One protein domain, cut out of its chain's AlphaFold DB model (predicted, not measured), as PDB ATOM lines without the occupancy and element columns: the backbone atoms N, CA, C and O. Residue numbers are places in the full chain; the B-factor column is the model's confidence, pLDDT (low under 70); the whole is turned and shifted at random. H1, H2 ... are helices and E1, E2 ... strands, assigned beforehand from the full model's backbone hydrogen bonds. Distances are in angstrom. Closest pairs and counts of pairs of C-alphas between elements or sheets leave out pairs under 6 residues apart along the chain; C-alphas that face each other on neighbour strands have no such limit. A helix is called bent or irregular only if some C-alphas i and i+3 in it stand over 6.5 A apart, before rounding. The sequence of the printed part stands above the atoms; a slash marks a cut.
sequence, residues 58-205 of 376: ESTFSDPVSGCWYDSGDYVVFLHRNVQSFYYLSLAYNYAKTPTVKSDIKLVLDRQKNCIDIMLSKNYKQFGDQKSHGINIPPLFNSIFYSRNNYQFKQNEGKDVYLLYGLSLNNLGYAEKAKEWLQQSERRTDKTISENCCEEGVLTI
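AT A GLANCE: This is residues 58 to 205 of the 376 residues of an uncharacterized protein of Candidatus Magasanikbacteria bacterium GW2011_GWA2_37_8 (UniProt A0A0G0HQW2). Two helical hairpins, H1 with H2 and H4 with H5, pack side by side through H1 and H4. At one end of these helices is a small sheet of E1 and E2, and short helix H3 lies beyond it, away from the other helices. The printed part has 148 residues, in the order H1 H2 E1 H3 E2 H4 H5; it is mostly helix, and the sheet is antiparallel. It is compact, with a radius of gyration of the C-alphas of 15.9 A and spans of 44 by 38 by 22 A.

IN THESE COORDINATES: After residues 58 to 78, with no named element, find C-alpha 79 at (40.871, 95.374, 31.877); H1 runs from there to 95, 24.4 A. H2, residues 99 to 121, spans 31.9 A, with a kink of 29 degrees near residue 110. E1 is 124 to 127, 8.2 A; H3 is 139 to 145, 9.7 A, irregular, with C-alphas 140 and 143 7.3 A apart. E2 is 150 to 152, 6.6 A; H4 is 159 to 171, 18.4 A. H5, 175 to 187, 18.6 A, ends at (48.401, 78.676, 36.249).

HOW THE PARTS SIT: H1, H2 and H4 form an up and down bundle, each running against the one before. H1 and H2 touch, closest at C-alphas 93 and 102, 5.4 A, at a shallow tilt of 27 degrees. H1 touches H4 at C-alphas 87 and 168, 5.0 A; H4 touches H5 at 166 and 178, 4.2 A. In E1 and E2, N 125 and O 151 are 2.9 A apart. Every O i to N i+4 pair is within hydrogen-bond range in H1, H4 and H5; H2 has 17 of 19, H3 1 of 3, with 3 of 4 O i to N i+3 pairs.

THE WHOLE: The farthest C-alphas, of Lys 97 and Ile 144, are 46.5 A apart. The printed part has no cut; the link from E1 to H3 is long. Look for pLDDT under 70 at residues 61 to 64, 74, 127 to 150 and 189 to 205.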
ATOM      1  N   GLU A  58      33.237 103.057  23.900       84.69
ATOM      2  CA  GLU A  58      34.317 102.425  23.140       84.69
ATOM      3  C   GLU A  58      35.463 103.402  22.858       84.69
ATOM      4  O   GLU A  58      35.285 104.519  22.369       84.69
ATOM      5  N   SER A  59      36.681 102.945  23.127       79.00
ATOM      6  CA  SER A  59      37.908 103.685  22.866       79.00
ATOM      7  C   SER A  59      38.140 103.856  21.370       79.00
ATOM      8  O   SER A  59      38.313 102.898  20.612       79.00
ATOM      9  N   THR A  60      38.146 105.119  20.946       70.00
ATOM     10  CA  THR A  60      38.264 105.542  19.544       70.00
ATOM     11  C   THR A  60      39.667 105.991  19.154       70.00
ATOM     12  O   THR A  60      39.974 106.061  17.965       70.00
ATOM     13  N   PHE A  61      40.539 106.278  20.123       61.06
ATOM     14  CA  PHE A  61      41.913 106.700  19.854       61.06
ATOM     15  C   PHE A  61      42.861 105.522  19.992       61.06
ATOM     16  O   PHE A  61      42.654 104.639  20.821       61.06
ATOM     17  N   SER A  62      43.901 105.534  19.160       49.56
ATOM     18  CA  SER A  62      44.996 104.568  19.118       49.56
ATOM     19  C   SER A  62      45.825 104.593  20.406       49.56
ATOM     20  O   SER A  62      46.944 105.100  20.444       49.56
ATOM     21  N   ASP A  63      45.233 104.057  21.461       53.09
ATOM     22  CA  ASP A  63      45.888 103.320  22.531       53.09
ATOM     23  C   ASP A  63      46.009 101.865  22.097       53.09
ATOM     24  O   ASP A  63      45.268 101.463  21.203       53.09
ATOM     25  N   PRO A  64      46.989 101.072  22.580       56.25
ATOM     26  CA  PRO A  64      47.543  99.929  21.847       56.25
ATOM     27  C   PRO A  64      46.512  98.846  21.499       56.25
ATOM     28  O   PRO A  64      46.846  97.919  20.753       56.25
ATOM     29  N   VAL A  65      45.298  98.947  22.046       71.00
ATOM     30  CA  VAL A  65      44.094  98.228  21.650       71.00
ATOM     31  C   VAL A  65      42.922  99.216  21.536       71.00
ATOM     32  O   VAL A  65      42.496  99.780  22.536       71.00
ATOM     33  N   SER A  66      42.393  99.413  20.328       78.56
ATOM     34  CA  SER A  66      41.161 100.181  20.092       78.56
ATOM     35  C   SER A  66      39.911  99.331  20.343       78.56
ATOM     36  O   SER A  66      39.953  98.110  20.174       78.56
ATOM     37  N   GLY A  67      38.781  99.974  20.644       81.94
ATOM     38  CA  GLY A  67      37.486  99.302  20.822       81.94
ATOM     39  C   GLY A  67      37.279  98.684  22.206       81.94
ATOM     40  O   GLY A  67      36.298  97.985  22.420       81.94
ATOM     41  N   CYS A  68      38.193  98.935  23.144       86.44
ATOM     42  CA  CYS A  68      37.986  98.657  24.563       86.44
ATOM     43  C   CYS A  68      37.048  99.675  25.180       86.44
ATOM     44  O   CYS A  68      37.138 100.846  24.820       86.44
ATOM     45  N   TRP A  69      36.241  99.289  26.158       87.56
ATOM     46  CA  TRP A  69      35.486 100.283  26.905       87.56
ATOM     47  C   TRP A  69      36.352 101.102  27.864       87.56
ATOM     48  O   TRP A  69      37.194 100.548  28.579       87.56
ATOM     49  N   TYR A  70      36.112 102.410  27.870       81.88
ATOM     50  CA  TYR A  70      36.430 103.286  28.986       81.88
ATOM     51  C   TYR A  70      35.521 102.945  30.160       81.88
ATOM     52  O   TYR A  70      34.321 102.741  29.973       81.88
ATOM     53  N   ASP A  71      36.089 102.894  31.354       78.00
ATOM     54  CA  ASP A  71      35.373 102.459  32.545       78.00
ATOM     55  C   ASP A  71      34.222 103.387  32.930       78.00
ATOM     56  O   ASP A  71      33.125 102.923  33.252       78.00
ATOM     57  N   SER A  72      34.465 104.691  32.822       78.69
ATOM     58  CA  SER A  72      33.494 105.735  33.119       78.69
ATOM     59  C   SER A  72      33.765 107.004  32.288       78.69
ATOM     60  O   SER A  72      34.242 106.935  31.148       78.69
ATOM     61  N   GLY A  73      33.454 108.185  32.835       71.62
ATOM     62  CA  GLY A  73      33.793 109.482  32.248       71.62
ATOM     63  C   GLY A  73      35.282 109.851  32.329       71.62
ATOM     64  O   GLY A  73      35.654 110.927  31.860       71.62
ATOM     65  N   ASP A  74      36.130 108.996  32.911       68.06
ATOM     66  CA  ASP A  74      37.568 109.229  33.098       68.06
ATOM     67  C   ASP A  74      38.447 108.828  31.896       68.06
ATOM     68  O   ASP A  74      39.626 109.178  31.846       68.06
ATOM     69  N   TYR A  75      37.872 108.145  30.899       71.88
ATOM     70  CA  TYR A  75      38.570 107.644  29.708       71.88
ATOM     71  C   TYR A  75      39.717 106.667  30.004       71.88
ATOM     72  O   TYR A  75      40.607 106.477  29.168       71.88
ATOM     73  N   VAL A  76      39.686 106.009  31.162       73.69
ATOM     74  CA  VAL A  76      40.657 104.984  31.539       73.69
ATOM     75  C   VAL A  76      40.111 103.610  31.166       73.69
ATOM     76  O   VAL A  76      38.933 103.305  31.343       73.69
ATOM     77  N   VAL A  77      40.974 102.752  30.618       79.44
ATOM     78  CA  VAL A  77      40.620 101.356  30.329       79.44
ATOM     79  C   VAL A  77      41.170 100.470  31.440       79.44
ATOM     80  O   VAL A  77      42.379 100.218  31.505       79.44
ATOM     81  N   PHE A  78      40.274  99.947  32.275       79.19
ATOM     82  CA  PHE A  78      40.584  98.925  33.270       79.19
ATOM     83  C   PHE A  78      40.193  97.552  32.737       79.19
ATOM     84  O   PHE A  78      39.008  97.236  32.619       79.19
ATOM     85  N   LEU A  79      41.177  96.698  32.430       84.81
ATOM     86  CA  LEU A  79      40.871  95.374  31.877       84.81
ATOM     87  C   LEU A  79      40.010  94.541  32.835       84.81
ATOM     88  O   LEU A  79      39.132  93.808  32.389       84.81
ATOM     89  N   HIS A  80      40.246  94.659  34.141       80.56
ATOM     90  CA  HIS A  80      39.495  93.902  35.132       80.56
ATOM     91  C   HIS A  80      38.009  94.285  35.151       80.56
ATOM     92  O   HIS A  80      37.167  93.393  35.057       80.56
ATOM     93  N   ARG A  81      37.685  95.587  35.169       82.12
ATOM     94  CA  ARG A  81      36.300  96.084  35.109       82.12
ATOM     95  C   ARG A  81      35.654  95.710  33.791       82.12
ATOM     96  O   ARG A  81      34.563  95.162  33.779       82.12
ATOM     97  N   ASN A  82      36.388  95.851  32.692       88.62
ATOM     98  CA  ASN A  82      35.940  95.423  31.373       88.62
ATOM     99  C   ASN A  82      35.571  93.940  31.312       88.62
ATOM    100  O   ASN A  82      34.552  93.588  30.722       88.62
ATOM    101  N   VAL A  83      36.369  93.068  31.927       89.25
ATOM    102  CA  VAL A  83      36.067  91.637  32.007       89.25
ATOM    103  C   VAL A  83      34.906  91.346  32.967       89.25
ATOM    104  O   VAL A  83      34.097  90.466  32.676       89.25
ATOM    105  N   GLN A  84      34.770  92.085  34.071       87.12
ATOM    106  CA  GLN A  84      33.623  91.968  34.981       87.12
ATOM    107  C   GLN A  84      32.313  92.388  34.294       87.12
ATOM    108  O   GLN A  84      31.360  91.608  34.272       87.12
ATOM    109  N   SER A  85      32.290  93.541  33.621       92.56
ATOM    110  CA  SER A  85      31.168  93.998  32.792       92.56
ATOM    111  C   SER A  85      30.825  92.988  31.697       92.56
ATOM    112  O   SER A  85      29.661  92.634  31.505       92.56
ATOM    113  N   PHE A  86      31.846  92.460  31.011       95.25
ATOM    114  CA  PHE A  86      31.688  91.422  29.991       95.25
ATOM    115  C   PHE A  86      31.050  90.150  30.564       95.25
ATOM    116  O   PHE A  86      30.169  89.557  29.937       95.25
ATOM    117  N   TYR A  87      31.426  89.761  31.784       93.50
ATOM    118  CA  TYR A  87      30.830  88.620  32.466       93.50
ATOM    119  C   TYR A  87      29.353  88.841  32.795       93.50
ATOM    120  O   TYR A  87      28.534  87.985  32.445       93.50
ATOM    121  N   TYR A  88      28.979  89.978  33.387       94.38
ATOM    122  CA  TYR A  88      27.574  90.272  33.690       94.38
ATOM    123  C   TYR A  88      26.709  90.319  32.431       94.38
ATOM    124  O   TYR A  88      25.652  89.689  32.396       94.38
ATOM    125  N   LEU A  89      27.192  90.946  31.357       97.44
ATOM    126  CA  LEU A  89      26.492  90.955  30.071       97.44
ATOM    127  C   LEU A  89      26.412  89.556  29.437       97.44
ATOM    128  O   LEU A  89      25.402  89.221  28.821       97.44
ATOM    129  N   SER A  90      27.416  88.691  29.620       96.88
ATOM    130  CA  SER A  90      27.341  87.297  29.153       96.88
ATOM    131  C   SER A  90      26.289  86.476  29.911       96.88
ATOM    132  O   SER A  90      25.630  85.614  29.327       96.88
ATOM    133  N   LEU A  91      26.081  86.755  31.204       94.25
ATOM    134  CA  LEU A  91      24.966  86.187  31.962       94.25
ATOM    135  C   LEU A  91      23.636  86.749  31.457       94.25
ATOM    136  O   LEU A  91      22.701  85.985  31.229       94.25
ATOM    137  N   ALA A  92      23.570  88.060  31.226       96.19
ATOM    138  CA  ALA A  92      22.394  88.746  30.706       96.19
ATOM    139  C   ALA A  92      21.960  88.130  29.358       96.19
ATOM    140  O   ALA A  92      20.793  87.787  29.172       96.19
ATOM    141  N   TYR A  93      22.920  87.856  28.466       97.19
ATOM    142  CA  TYR A  93      22.712  87.133  27.207       97.19
ATOM    143  C   TYR A  93      22.105  85.734  27.407       97.19
ATOM    144  O   TYR A  93      21.176  85.347  26.693       97.19
ATOM    145  N   ASN A  94      22.602  84.976  28.389       94.06
ATOM    146  CA  ASN A  94      22.101  83.633  28.680       94.06
ATOM    147  C   ASN A  94      20.662  83.629  29.196       94.06
ATOM    148  O   ASN A  94      19.895  82.735  28.837       94.06
ATOM    149  N   TYR A  95      20.296  84.617  30.015       94.50
ATOM    150  CA  TYR A  95      18.962  84.704  30.617       94.50
ATOM    151  C   TYR A  95      17.945  85.481  29.784       94.50
ATOM    152  O   TYR A  95      16.745  85.370  30.036       94.50
ATOM    153  N   ALA A  96      18.385  86.223  28.770       95.19
ATOM    154  CA  ALA A  96      17.490  86.856  27.817       95.19
ATOM    155  C   ALA A  96      16.589  85.811  27.135       95.19
ATOM    156  O   ALA A  96      17.068  84.806  26.609       95.19
ATOM    157  N   LYS A  97      15.273  86.045  27.111       93.12
ATOM    158  CA  LYS A  97      14.308  85.131  26.471       93.12
ATOM    159  C   LYS A  97      14.079  85.431  24.993       93.12
ATOM    160  O   LYS A  97      13.839  84.511  24.213       93.12
ATOM    161  N   THR A  98      14.142  86.700  24.595       94.75
ATOM    162  CA  THR A  98      13.785  87.118  23.236       94.75
ATOM    163  C   THR A  98      15.011  87.162  22.313       94.75
ATOM    164  O   THR A  98      16.092  87.586  22.735       94.75
ATOM    165  N   PRO A  99      14.874  86.753  21.035       95.88
ATOM    166  CA  PRO A  99      15.975  86.809  20.072       95.88
ATOM    167  C   PRO A  99      16.537  88.218  19.848       95.88
ATOM    168  O   PRO A  99      17.742  88.362  19.671       95.88
ATOM    169  N   THR A 100      15.690  89.251  19.894       96.31
ATOM    170  CA  THR A 100      16.101  90.654  19.713       96.31
ATOM    171  C   THR A 100      16.997  91.131  20.852       96.31
ATOM    172  O   THR A 100      18.094  91.616  20.593       96.31
ATOM    173  N   VAL A 101      16.608  90.885  22.108       96.25
ATOM    174  CA  VAL A 101      17.433  91.191  23.292       96.25
ATOM    175  C   VAL A 101      18.768  90.443  23.230       96.25
ATOM    176  O   VAL A 101      19.823  91.034  23.447       96.25
ATOM    177  N   LYS A 102      18.752  89.151  22.873       96.38
ATOM    178  CA  LYS A 102      19.988  88.373  22.695       96.38
ATOM    179  C   LYS A 102      20.897  88.964  21.621       96.38
ATOM    180  O   LYS A 102      22.106  89.021  21.831       96.38
ATOM    181  N   SER A 103      20.333  89.368  20.485       97.06
ATOM    182  CA  SER A 103      21.080  89.978  19.384       97.06
ATOM    183  C   SER A 103      21.735  91.291  19.813       97.06
ATOM    184  O   SER A 103      22.922  91.492  19.563       97.06
ATOM    185  N   ASP A 104      20.991  92.144  20.517       97.00
ATOM    186  CA  ASP A 104      21.473  93.441  20.991       97.00
ATOM    187  C   ASP A 104      22.613  93.291  22.015       97.00
ATOM    188  O   ASP A 104      23.666  93.913  21.871       97.00
ATOM    189  N   ILE A 105      22.470  92.396  23.001       97.38
ATOM    190  CA  ILE A 105      23.538  92.118  23.980       97.38
ATOM    191  C   ILE A 105      24.751  91.488  23.292       97.38
ATOM    192  O   ILE A 105      25.895  91.842  23.587       97.38
ATOM    193  N   LYS A 106      24.522  90.558  22.359       96.31
ATOM    194  CA  LYS A 106      25.600  89.903  21.616       96.31
ATOM    195  C   LYS A 106      26.408  90.900  20.793       96.31
ATOM    196  O   LYS A 106      27.628  90.779  20.770       96.31
ATOM    197  N   LEU A 107      25.765  91.894  20.180       94.69
ATOM    198  CA  LEU A 107      26.455  92.967  19.464       94.69
ATOM    199  C   LEU A 107      27.447  93.703  20.379       94.69
ATOM    200  O   LEU A 107      28.599  93.902  19.998       94.69
ATOM    201  N   VAL A 108      27.016  94.071  21.588       95.38
ATOM    202  CA  VAL A 108      27.866  94.745  22.584       95.38
ATOM    203  C   VAL A 108      29.020  93.840  23.032       95.38
ATOM    204  O   VAL A 108      30.177  94.264  23.047       95.38
ATOM    205  N   LEU A 109      28.734  92.571  23.334       96.69
ATOM    206  CA  LEU A 109      29.748  91.590  23.731       96.69
ATOM    207  C   LEU A 109      30.779  91.343  22.620       96.69
ATOM    208  O   LEU A 109      31.980  91.370  22.880       96.69
ATOM    209  N   ASP A 110      30.356  91.121  21.377       94.00
ATOM    210  CA  ASP A 110      31.276  90.797  20.283       94.00
ATOM    211  C   ASP A 110      32.278  91.937  20.018       94.00
ATOM    212  O   ASP A 110      33.451  91.662  19.740       94.00
ATOM    213  N   ARG A 111      31.867  93.204  20.194       91.00
ATOM    214  CA  ARG A 111      32.762  94.371  20.073       91.00
ATOM    215  C   ARG A 111      33.836  94.386  21.162       91.00
ATOM    216  O   ARG A 111      35.024  94.481  20.854       91.00
ATOM    217  N   GLN A 112      33.445  94.177  22.418       93.56
ATOM    218  CA  GLN A 112      34.378  94.180  23.549       93.56
ATOM    219  C   GLN A 112      35.289  92.951  23.592       93.56
ATOM    220  O   GLN A 112      36.451  93.036  24.000       93.56
ATOM    221  N   LYS A 113      34.789  91.793  23.149       94.88
ATOM    222  CA  LYS A 113      35.540  90.534  23.148       94.88
ATOM    223  C   LYS A 113      36.875  90.678  22.415       94.88
ATOM    224  O   LYS A 113      37.884  90.177  22.910       94.88
ATOM    225  N   ASN A 114      36.882  91.348  21.259       90.38
ATOM    226  CA  ASN A 114      38.096  91.558  20.474       90.38
ATOM    227  C   ASN A 114      39.127  92.415  21.225       90.38
ATOM    228  O   ASN A 114      40.310  92.086  21.221       90.38
ATOM    229  N   CYS A 115      38.683  93.464  21.924       90.62
ATOM    230  CA  CYS A 115      39.569  94.234  22.794       90.62
ATOM    231  C   CYS A 115      40.203  93.340  23.872       90.62
ATOM    232  O   CYS A 115      41.428  93.312  23.995       90.62
ATOM    233  N   ILE A 116      39.385  92.598  24.633       92.25
ATOM    234  CA  ILE A 116      39.870  91.767  25.746       92.25
ATOM    235  C   ILE A 116      40.885  90.736  25.237       92.25
ATOM    236  O   ILE A 116      41.950  90.577  25.834       92.25
ATOM    237  N   ASP A 117      40.601  90.101  24.097       92.06
ATOM    238  CA  ASP A 117      41.510  89.165  23.430       92.06
ATOM    239  C   ASP A 117      42.884  89.795  23.154       92.06
ATOM    240  O   ASP A 117      43.925  89.226  23.497       92.06
ATOM    241  N   ILE A 118      42.905  90.997  22.573       89.50
ATOM    242  CA  ILE A 118      44.154  91.693  22.257       89.50
ATOM    243  C   ILE A 118      44.866  92.130  23.545       89.50
ATOM    244  O   ILE A 118      46.078  91.933  23.654       89.50
ATOM    245  N   MET A 119      44.154  92.678  24.535       87.62
ATOM    246  CA  MET A 119      44.751  93.099  25.811       87.62
ATOM    247  C   MET A 119      45.408  91.924  26.540       87.62
ATOM    248  O   MET A 119      46.563  92.036  26.957       87.62
ATOM    249  N   LEU A 120      44.721  90.781  26.627       88.69
ATOM    250  CA  LEU A 120      45.254  89.570  27.250       88.69
ATOM    251  C   LEU A 120      46.437  88.994  26.466       88.69
ATOM    252  O   LEU A 120      47.430  88.612  27.085       88.69
ATOM    253  N   SER A 121      46.389  88.993  25.127       87.94
ATOM    254  CA  SER A 121      47.508  88.522  24.289       87.94
ATOM    255  C   SER A 121      48.786  89.351  24.466       87.94
ATOM    256  O   SER A 121      49.894  88.830  24.358       87.94
ATOM    257  N   LYS A 122      48.633  90.642  24.783       85.06
ATOM    258  CA  LYS A 122      49.737  91.565  25.071       85.06
ATOM    259  C   LYS A 122      50.050  91.668  26.569       85.06
ATOM    260  O   LYS A 122      50.911  92.457  26.954       85.06
ATOM    261  N   ASN A 123      49.365  90.878  27.401       82.25
ATOM    262  CA  ASN A 123      49.528  90.837  28.849       82.25
ATOM    263  C   ASN A 123      49.330  92.216  29.521       82.25
ATOM    264  O   ASN A 123      50.006  92.528  30.499       82.25
ATOM    265  N   TYR A 124      48.429  93.051  28.990       80.00
ATOM    266  CA  TYR A 124      48.131  94.402  29.489       80.00
ATOM    267  C   TYR A 124      46.970  94.411  30.483       80.00
ATOM    268  O   TYR A 124      46.011  93.676  30.284       80.00
ATOM    269  N   LYS A 125      47.025  95.280  31.505       74.12
ATOM    270  CA  LYS A 125      45.985  95.363  32.553       74.12
ATOM    271  C   LYS A 125      45.325  96.732  32.757       74.12
ATOM    272  O   LYS A 125      44.174  96.769  33.184       74.12
ATOM    273  N   GLN A 126      46.006  97.833  32.436       72.12
ATOM    274  CA  GLN A 126      45.471  99.190  32.601       72.12
ATOM    275  C   GLN A 126      46.103 100.157  31.603       72.12
ATOM    276  O   GLN A 126      47.284 100.016  31.261       72.12
ATOM    277  N   PHE A 127      45.305 101.137  31.176       63.16
ATOM    278  CA  PHE A 127      45.719 102.188  30.265       63.16
ATOM    279  C   PHE A 127      45.331 103.584  30.788       63.16
ATOM    280  O   PHE A 127      44.169 103.965  30.691       63.16
ATOM    281  N   GLY A 128      46.302 104.338  31.320       61.12
ATOM    282  CA  GLY A 128      46.095 105.702  31.844       61.12
ATOM    283  C   GLY A 128      46.233 105.820  33.369       61.12
ATOM    284  O   GLY A 128      45.928 104.880  34.102       61.12
ATOM    285  N   ASP A 129      46.752 106.962  33.833       58.00
ATOM    286  CA  ASP A 129      46.871 107.336  35.255       58.00
ATOM    287  C   ASP A 129      45.697 108.260  35.658       58.00
ATOM    288  O   ASP A 129      45.346 109.164  34.899       58.00
ATOM    289  N   GLN A 130      45.107 108.056  36.843       57.84
ATOM    290  CA  GLN A 130      43.897 108.746  37.330       57.84
ATOM    291  C   GLN A 130      44.134 110.165  37.878       57.84
ATOM    292  O   GLN A 130      43.178 110.849  38.240       57.84
ATOM    293  N   LYS A 131      45.373 110.677  37.862       54.22
ATOM    294  CA  LYS A 131      45.756 111.991  38.435       54.22
ATOM    295  C   LYS A 131      44.925 113.210  37.993       54.22
ATOM    296  O   LYS A 131      45.077 114.280  38.575       54.22
ATOM    297  N   SER A 132      44.116 113.096  36.940       51.53
ATOM    298  CA  SER A 132      43.274 114.169  36.389       51.53
ATOM    299  C   SER A 132      41.789 113.782  36.287       51.53
ATOM    300  O   SER A 132      41.094 114.265  35.395       51.53
ATOM    301  N   HIS A 133      41.289 112.917  37.179       49.97
ATOM    302  CA  HIS A 133      39.875 112.526  37.215       49.97
ATOM    303  C   HIS A 133      38.941 113.756  37.192       49.97
ATOM    304  O   HIS A 133      39.144 114.732  37.917       49.97
ATOM    305  N   GLY A 134      37.930 113.731  36.319       47.53
ATOM    306  CA  GLY A 134      36.926 114.792  36.209       47.53
ATOM    307  C   GLY A 134      37.382 116.101  35.544       47.53
ATOM    308  O   GLY A 134      36.603 117.059  35.528       47.53
ATOM    309  N   ILE A 135      38.596 116.195  34.980       51.88
ATOM    310  CA  ILE A 135      39.004 117.405  34.247       51.88
ATOM    311  C   ILE A 135      38.452 117.357  32.813       51.88
ATOM    312  O   ILE A 135      38.853 116.556  31.971       51.88
ATOM    313  N   ASN A 136      37.527 118.266  32.513       52.88
ATOM    314  CA  ASN A 136      37.011 118.472  31.165       52.88
ATOM    315  C   ASN A 136      38.114 119.056  30.271       52.88
ATOM    316  O   ASN A 136      38.481 120.227  30.402       52.88
ATOM    317  N   ILE A 137      38.652 118.231  29.375       57.03
ATOM    318  CA  ILE A 137      39.725 118.630  28.474       57.03
ATOM    319  C   ILE A 137      39.355 118.208  27.052       57.03
ATOM    320  O   ILE A 137      38.901 117.081  26.840       57.03
ATOM    321  N   PRO A 138      39.546 119.090  26.052       55.72
ATOM    322  CA  PRO A 138      39.368 118.699  24.668       55.72
ATOM    323  C   PRO A 138      40.259 117.492  24.350       55.72
ATOM    324  O   PRO A 138      41.433 117.502  24.728       55.72
ATOM    325  N   PRO A 139      39.778 116.507  23.579       55.91
ATOM    326  CA  PRO A 139      40.545 115.301  23.287       55.91
ATOM    327  C   PRO A 139      41.937 115.526  22.706       55.91
ATOM    328  O   PRO A 139      42.842 114.728  22.933       55.91
ATOM    329  N   LEU A 140      42.127 116.642  21.995       57.16
ATOM    330  CA  LEU A 140      43.425 117.061  21.466       57.16
ATOM    331  C   LEU A 140      44.499 117.206  22.556       57.16
ATOM    332  O   LEU A 140      45.679 117.026  22.277       57.16
ATOM    333  N   PHE A 141      44.098 117.513  23.788       61.94
ATOM    334  CA  PHE A 141      45.007 117.637  24.917       61.94
ATOM    335  C   PHE A 141      44.948 116.428  25.860       61.94
ATOM    336  O   PHE A 141      45.702 116.394  26.828       61.94
ATOM    337  N   ASN A 142      44.132 115.400  25.578       60.88
ATOM    338  CA  ASN A 142      44.040 114.232  26.458       60.88
ATOM    339  C   ASN A 142      45.404 113.569  26.676       60.88
ATOM    340  O   ASN A 142      45.730 113.225  27.799       60.88
ATOM    341  N   SER A 143      46.247 113.454  25.647       60.12
ATOM    342  CA  SER A 143      47.592 112.876  25.788       60.12
ATOM    343  C   SER A 143      48.556 113.717  26.636       60.12
ATOM    344  O   SER A 143      49.555 113.188  27.118       60.12
ATOM    345  N   ILE A 144      48.272 115.011  26.813       63.78
ATOM    346  CA  ILE A 144      49.085 115.945  27.604       63.78
ATOM    347  C   ILE A 144      48.672 115.893  29.077       63.78
ATOM    348  O   ILE A 144      49.531 115.918  29.953       63.78
ATOM    349  N   PHE A 145      47.368 115.814  29.348       59.47
ATOM    350  CA  PHE A 145      46.829 115.866  30.708       59.47
ATOM    351  C   PHE A 145      46.582 114.483  31.328       59.47
ATOM    352  O   PHE A 145      46.725 114.320  32.535       59.47
ATOM    353  N   TYR A 146      46.304 113.472  30.507       59.47
ATOM    354  CA  TYR A 146      46.169 112.072  30.907       59.47
ATOM    355  C   TYR A 146      47.389 111.296  30.419       59.47
ATOM    356  O   TYR A 146      47.344 110.584  29.411       59.47
ATOM    357  N   SER A 147      48.520 111.469  31.112       58.31
ATOM    358  CA  SER A 147      49.751 110.754  30.770       58.31
ATOM    359  C   SER A 147      49.507 109.246  30.797       58.31
ATOM    360  O   SER A 147      49.009 108.691  31.780       58.31
ATOM    361  N   ARG A 148      49.869 108.583  29.703       62.94
ATOM    362  CA  ARG A 148      49.576 107.173  29.477       62.94
ATOM    363  C   ARG A 148      50.725 106.322  29.995       62.94
ATOM    364  O   ARG A 148      51.823 106.368  29.445       62.94
ATOM    365  N   ASN A 149      50.453 105.530  31.027       62.66
ATOM    366  CA  ASN A 149      51.353 104.480  31.487       62.66
ATOM    367  C   ASN A 149      50.787 103.122  31.073       62.66
ATOM    368  O   ASN A 149      49.616 102.829  31.315       62.66
ATOM    369  N   ASN A 150      51.630 102.299  30.451       68.81
ATOM    370  CA  ASN A 150      51.270 100.938  30.071       68.81
ATOM    371  C   ASN A 150      51.609  99.998  31.220       68.81
ATOM    372  O   ASN A 150      52.784  99.808  31.539       68.81
ATOM    373  N   TYR A 151      50.590  99.366  31.796       73.94
ATOM    374  CA  TYR A 151      50.784  98.372  32.844       73.94
ATOM    375  C   TYR A 151      50.590  96.966  32.294       73.94
ATOM    376  O   TYR A 151      49.589  96.667  31.640       73.94
ATOM    377  N   GLN A 152      51.542  96.087  32.596       77.56
ATOM    378  CA  GLN A 152      51.472  94.668  32.263       77.56
ATOM    379  C   GLN A 152      51.130  93.837  33.500       77.56
ATOM    380  O   GLN A 152      51.501  94.198  34.621       77.56
ATOM    381  N   PHE A 153      50.447  92.711  33.301       75.69
ATOM    382  CA  PHE A 153      50.307  91.714  34.356       75.69
ATOM    383  C   PHE A 153      51.668  91.111  34.683       75.69
ATOM    384  O   PHE A 153      52.424  90.696  33.802       75.69
ATOM    385  N   LYS A 154      51.976  90.982  35.968       76.12
ATOM    386  CA  LYS A 154      53.088  90.120  36.388       76.12
ATOM    387  C   LYS A 154      52.686  88.653  36.220       76.12
ATOM    388  O   LYS A 154      51.504  88.327  36.151       76.12
ATOM    389  N   GLN A 155      53.667  87.747  36.215       73.25
ATOM    390  CA  GLN A 155      53.447  86.296  36.070       73.25
ATOM    391  C   GLN A 155      52.373  85.739  37.026       73.25
ATOM    392  O   GLN A 155      51.657  84.802  36.680       73.25
ATOM    393  N   ASN A 156      52.233  86.386  38.179       72.44
ATOM    394  CA  ASN A 156      51.454  85.983  39.337       72.44
ATOM    395  C   ASN A 156      50.107  86.718  39.493       72.44
ATOM    396  O   ASN A 156      49.462  86.553  40.521       72.44
ATOM    397  N   GLU A 157      49.714  87.545  38.519       76.12
ATOM    398  CA  GLU A 157      48.516  88.394  38.567       76.12
ATOM    399  C   GLU A 157      47.434  87.949  37.569       76.12
ATOM    400  O   GLU A 157      47.712  87.241  36.599       76.12
ATOM    401  N   GLY A 158      46.206  88.438  37.774       76.62
ATOM    402  CA  GLY A 158      45.121  88.382  36.786       76.62
ATOM    403  C   GLY A 158      44.292  87.100  36.811       76.62
ATOM    404  O   GLY A 158      43.546  86.843  35.869       76.62
ATOM    405  N   LYS A 159      44.411  86.278  37.863       79.06
ATOM    406  CA  LYS A 159      43.661  85.020  38.023       79.06
ATOM    407  C   LYS A 159      42.153  85.199  37.805       79.06
ATOM    408  O   LYS A 159      41.541  84.419  37.075       79.06
ATOM    409  N   ASP A 160      41.585  86.231  38.412       74.69
ATOM    410  CA  ASP A 160      40.186  86.645  38.317       74.69
ATOM    411  C   ASP A 160      39.799  87.092  36.902       74.69
ATOM    412  O   ASP A 160      38.779  86.649  36.378       74.69
ATOM    413  N   VAL A 161      40.655  87.879  36.243       84.12
ATOM    414  CA  VAL A 161      40.465  88.319  34.853       84.12
ATOM    415  C   VAL A 161      40.375  87.114  33.912       84.12
ATOM    416  O   VAL A 161      39.432  86.994  33.130       84.12
ATOM    417  N   TYR A 162      41.313  86.168  34.011       86.44
ATOM    418  CA  TYR A 162      41.287  84.955  33.189       86.44
ATOM    419  C   TYR A 162      40.069  84.072  33.486       86.44
ATOM    420  O   TYR A 162      39.445  83.551  32.558       86.44
ATOM    421  N   LEU A 163      39.701  83.932  34.764       83.81
ATOM    422  CA  LEU A 163      38.550  83.138  35.188       83.81
ATOM    423  C   LEU A 163      37.242  83.714  34.636       83.81
ATOM    424  O   LEU A 163      36.492  83.008  33.964       83.81
ATOM    425  N   LEU A 164      36.982  85.000  34.873       85.62
ATOM    426  CA  LEU A 164      35.779  85.679  34.392       85.62
ATOM    427  C   LEU A 164      35.690  85.673  32.873       85.62
ATOM    428  O   LEU A 164      34.609  85.437  32.332       85.62
ATOM    429  N   TYR A 165      36.808  85.877  32.175       92.56
ATOM    430  CA  TYR A 165      36.800  85.842  30.719       92.56
ATOM    431  C   TYR A 165      36.504  84.435  30.186       92.56
ATOM    432  O   TYR A 165      35.642  84.275  29.321       92.56
ATOM    433  N   GLY A 166      37.125  83.402  30.763       89.00
ATOM    434  CA  GLY A 166      36.831  82.005  30.440       89.00
ATOM    435  C   GLY A 166      35.361  81.642  30.678       89.00
ATOM    436  O   GLY A 166      34.709  81.078  29.798       89.00
ATOM    437  N   LEU A 167      34.794  82.037  31.823       86.44
ATOM    438  CA  LEU A 167      33.376  81.819  32.131       86.44
ATOM    439  C   LEU A 167      32.447  82.554  31.156       86.44
ATOM    440  O   LEU A 167      31.451  81.984  30.709       86.44
ATOM    441  N   SER A 168      32.783  83.792  30.797       93.06
ATOM    442  CA  SER A 168      32.022  84.582  29.823       93.06
ATOM    443  C   SER A 168      32.010  83.933  28.443       93.06
ATOM    444  O   SER A 168      30.971  83.838  27.796       93.06
ATOM    445  N   LEU A 169      33.160  83.436  27.987       94.56
ATOM    446  CA  LEU A 169      33.266  82.730  26.714       94.56
ATOM    447  C   LEU A 169      32.477  81.419  26.719       94.56
ATOM    448  O   LEU A 169      31.856  81.086  25.711       94.56
ATOM    449  N   ASN A 170      32.449  80.713  27.852       90.25
ATOM    450  CA  ASN A 170      31.627  79.520  28.010       90.25
ATOM    451  C   ASN A 170      30.129  79.852  27.922       90.25
ATOM    452  O   ASN A 170      29.394  79.163  27.220       90.25
ATOM    453  N   ASN A 171      29.688  80.944  28.560       90.06
ATOM    454  CA  ASN A 171      28.315  81.441  28.435       90.06
ATOM    455  C   ASN A 171      27.944  81.724  26.967       90.06
ATOM    456  O   ASN A 171      26.826  81.453  26.552       90.06
ATOM    457  N   LEU A 172      28.895  82.201  26.163       94.44
ATOM    458  CA  LEU A 172      28.690  82.532  24.750       94.44
ATOM    459  C   LEU A 172      28.895  81.354  23.779       94.44
ATOM    460  O   LEU A 172      28.832  81.552  22.566       94.44
ATOM    461  N   GLY A 173      29.144  80.140  24.281       93.12
ATOM    462  CA  GLY A 173      29.327  78.940  23.456       93.12
ATOM    463  C   GLY A 173      30.724  78.769  22.842       93.12
ATOM    464  O   GLY A 173      30.918  77.894  22.002       93.12
ATOM    465  N   TYR A 174      31.724  79.550  23.261       94.06
ATOM    466  CA  TYR A 174      33.112  79.431  22.793       94.06
ATOM    467  C   TYR A 174      33.921  78.438  23.651       94.06
ATOM    468  O   TYR A 174      34.933  78.812  24.245       94.06
ATOM    469  N   ALA A 175      33.481  77.178  23.730       91.00
ATOM    470  CA  ALA A 175      33.987  76.182  24.688       91.00
ATOM    471  C   ALA A 175      35.516  75.965  24.649       91.00
ATOM    472  O   ALA A 175      36.167  75.992  25.693       91.00
ATOM    473  N   GLU A 176      36.110  75.811  23.462       93.38
ATOM    474  CA  GLU A 176      37.562  75.592  23.329       93.38
ATOM    475  C   GLU A 176      38.373  76.795  23.824       93.38
ATOM    476  O   GLU A 176      39.321  76.653  24.596       93.38
ATOM    477  N   LYS A 177      37.945  78.007  23.454       92.75
ATOM    478  CA  LYS A 177      38.600  79.240  23.898       92.75
ATOM    479  C   LYS A 177      38.394  79.477  25.394       92.75
ATOM    480  O   LYS A 177      39.307  79.913  26.084       92.75
ATOM    481  N   ALA A 178      37.208  79.165  25.913       91.12
ATOM    482  CA  ALA A 178      36.924  79.223  27.342       91.12
ATOM    483  C   ALA A 178      37.880  78.323  28.136       91.12
ATOM    484  O   ALA A 178      38.466  78.771  29.119       91.12
ATOM    485  N   LYS A 179      38.089  77.083  27.676       89.94
ATOM    486  CA  LYS A 179      39.010  76.126  28.299       89.94
ATOM    487  C   LYS A 179      40.443  76.655  28.364       89.94
ATOM    488  O   LYS A 179      41.078  76.519  29.405       89.94
ATOM    489  N   GLU A 180      40.934  77.281  27.295       92.19
ATOM    490  CA  GLU A 180      42.264  77.905  27.273       92.19
ATOM    491  C   GLU A 180      42.421  78.940  28.398       92.19
ATOM    492  O   GLU A 180      43.362  78.862  29.188       92.19
ATOM    493  N   TRP A 181      41.481  79.879  28.522       89.38
ATOM    494  CA  TRP A 181      41.572  80.937  29.533       89.38
ATOM    495  C   TRP A 181      41.347  80.439  30.959       89.38
ATOM    496  O   TRP A 181      42.007  80.920  31.880       89.38
ATOM    497  N   LEU A 182      40.485  79.439  31.151       84.81
ATOM    498  CA  LEU A 182      40.329  78.782  32.449       84.81
ATOM    499  C   LEU A 182      41.640  78.105  32.885       84.81
ATOM    500  O   LEU A 182      42.080  78.307  34.013       84.81
ATOM    501  N   GLN A 183      42.336  77.416  31.975       85.94
ATOM    502  CA  GLN A 183      43.662  76.853  32.260       85.94
ATOM    503  C   GLN A 183      44.710  77.933  32.557       85.94
ATOM    504  O   GLN A 183      45.593  77.723  33.387       85.94
ATOM    505  N   GLN A 184      44.644  79.094  31.897       86.31
ATOM    506  CA  GLN A 184      45.522  80.219  32.236       86.31
ATOM    507  C   GLN A 184      45.245  80.729  33.652       86.31
ATOM    508  O   GLN A 184      46.195  80.965  34.391       86.31
ATOM    509  N   SER A 185      43.975  80.837  34.056       83.44
ATOM    510  CA  SER A 185      43.598  81.209  35.427       83.44
ATOM    511  C   SER A 185      44.193  80.251  36.465       83.44
ATOM    512  O   SER A 185      44.778  80.702  37.448       83.44
ATOM    513  N   GLU A 186      44.136  78.941  36.212       80.06
ATOM    514  CA  GLU A 186      44.698  77.905  37.093       80.06
ATOM    515  C   GLU A 186      46.227  77.989  37.246       80.06
ATOM    516  O   GLU A 186      46.768  77.590  38.275       80.06
ATOM    517  N   ARG A 187      46.934  78.522  36.240       80.25
ATOM    518  CA  ARG A 187      48.401  78.676  36.249       80.25
ATOM    519  C   ARG A 187      48.885  79.939  36.966       80.25
ATOM    520  O   ARG A 187      50.081  80.048  37.236       80.25
ATOM    521  N   ARG A 188      48.008  80.913  37.237       73.38
ATOM    522  CA  ARG A 188      48.365  82.149  37.955       73.38
ATOM    523  C   ARG A 188      48.317  81.906  39.467       73.38
ATOM    524  O   ARG A 188      47.415  81.240  39.969       73.38
ATOM    525  N   THR A 189      49.270  82.479  40.206       62.62
ATOM    526  CA  THR A 189      49.218  82.493  41.681       62.62
ATOM    527  C   THR A 189      48.064  83.362  42.198       62.62
ATOM    528  O   THR A 189      47.412  84.070  41.438       62.62
ATOM    529  N   ASP A 190      47.866  83.367  43.511       57.88
ATOM    530  CA  ASP A 190      46.665  83.838  44.222       57.88
ATOM    531  C   ASP A 190      46.312  85.299  44.070       57.88
ATOM    532  O   ASP A 190      45.224  85.688  44.469       57.88
ATOM    533  N   LYS A 191      47.202  86.122  43.521       56.47
ATOM    534  CA  LYS A 191      46.961  87.554  43.459       56.47
ATOM    535  C   LYS A 191      45.893  87.839  42.401       56.47
ATOM    536  O   LYS A 191      46.155  87.795  41.195       56.47
ATOM    537  N   THR A 192      44.705  88.222  42.872       59.06
ATOM    538  CA  THR A 192      43.912  89.248  42.183       59.06
ATOM    539  C   THR A 192      44.809  90.434  41.869       59.06
ATOM    540  O   THR A 192      45.834  90.624  42.527       59.06
ATOM    541  N   ILE A 193      44.481  91.150  40.796       55.75
ATOM    542  CA  ILE A 193      45.274  92.238  40.206       55.75
ATOM    543  C   ILE A 193      46.163  92.941  41.249       55.75
ATOM    544  O   ILE A 193      45.662  93.550  42.187       55.75
ATOM    545  N   SER A 194      47.501  92.833  41.123       47.03
ATOM    546  CA  SER A 194      48.382  93.616  42.000       47.03
ATOM    547  C   SER A 194      48.337  95.070  41.545       47.03
ATOM    548  O   SER A 194      48.937  95.464  40.538       47.03
ATOM    549  N   GLU A 195      47.547  95.844  42.273       51.16
ATOM    550  CA  GLU A 195      47.377  97.289  42.161       51.16
ATOM    551  C   GLU A 195      48.554  98.008  42.837       51.16
ATOM    552  O   GLU A 195      48.418  98.787  43.769       51.16
ATOM    553  N   ASN A 196      49.774  97.729  42.373       46.97
ATOM    554  CA  ASN A 196      50.917  98.597  42.684       46.97
ATOM    555  C   ASN A 196      50.967  99.827  41.755       46.97
ATOM    556  O   ASN A 196      51.992 100.506  41.706       46.97
ATOM    557  N   CYS A 197      49.912 100.098  40.985       47.09
ATOM    558  CA  CYS A 197      49.800 101.299  40.173       47.09
ATOM    559  C   CYS A 197      48.514 102.057  40.504       47.09
ATOM    560  O   CYS A 197      47.444 101.476  40.424       47.09
ATOM    561  N   CYS A 198      48.708 103.333  40.856       49.44
ATOM    562  CA  CYS A 198      47.766 104.448  41.002       49.44
ATOM    563  C   CYS A 198      46.390 104.162  41.634       49.44
ATOM    564  O   CYS A 198      45.561 103.507  41.022       49.44
ATOM    565  N   GLU A 199      46.165 104.791  42.795       44.31
ATOM    566  CA  GLU A 199      44.886 105.134  43.466       44.31
ATOM    567  C   GLU A 199      43.866 104.023  43.781       44.31
ATOM    568  O   GLU A 199      43.067 104.210  44.698       44.31
ATOM    569  N   GLU A 200      43.965 102.839  43.183       44.78
ATOM    570  CA  GLU A 200      43.256 101.634  43.622       44.78
ATOM    571  C   GLU A 200      44.239 100.799  44.464       44.78
ATOM    572  O   GLU A 200      45.404 100.612  44.109       44.78
ATOM    573  N   GLY A 201      43.857 100.486  45.703       36.62
ATOM    574  CA  GLY A 201      44.756  99.918  46.707       36.62
ATOM    575  C   GLY A 201      44.866  98.397  46.614       36.62
ATOM    576  O   GLY A 201      43.863  97.707  46.578       36.62
ATOM    577  N   VAL A 202      46.088  97.862  46.719       36.66
ATOM    578  CA  VAL A 202      46.430  96.425  46.649       36.66
ATOM    579  C   VAL A 202      45.335  95.447  47.138       36.66
ATOM    580  O   VAL A 202      45.251  95.134  48.329       36.66
ATOM    581  N   LEU A 203      44.605  94.823  46.205       36.62
ATOM    582  CA  LEU A 203      43.777  93.640  46.473       36.62
ATOM    583  C   LEU A 203      44.665  92.399  46.700       36.62
ATOM    584  O   LEU A 203      44.954  91.628  45.781       36.62
ATOM    585  N   THR A 204      45.143  92.201  47.934       33.38
ATOM    586  CA  THR A 204      45.947  91.019  48.298       33.38
ATOM    587  C   THR A 204      45.048  89.852  48.706       33.38
ATOM    588  O   THR A 204      44.598  89.782  49.845       33.38
ATOM    589  N   ILE A 205      44.860  88.870  47.823       38.09
ATOM    590  CA  ILE A 205      44.373  87.544  48.233       38.09
ATOM    591  C   ILE A 205      45.560  86.745  48.785       38.09
ATOM    592  O   ILE A 205      46.601  86.620  48.135       38.09
TER     593      ILE A 205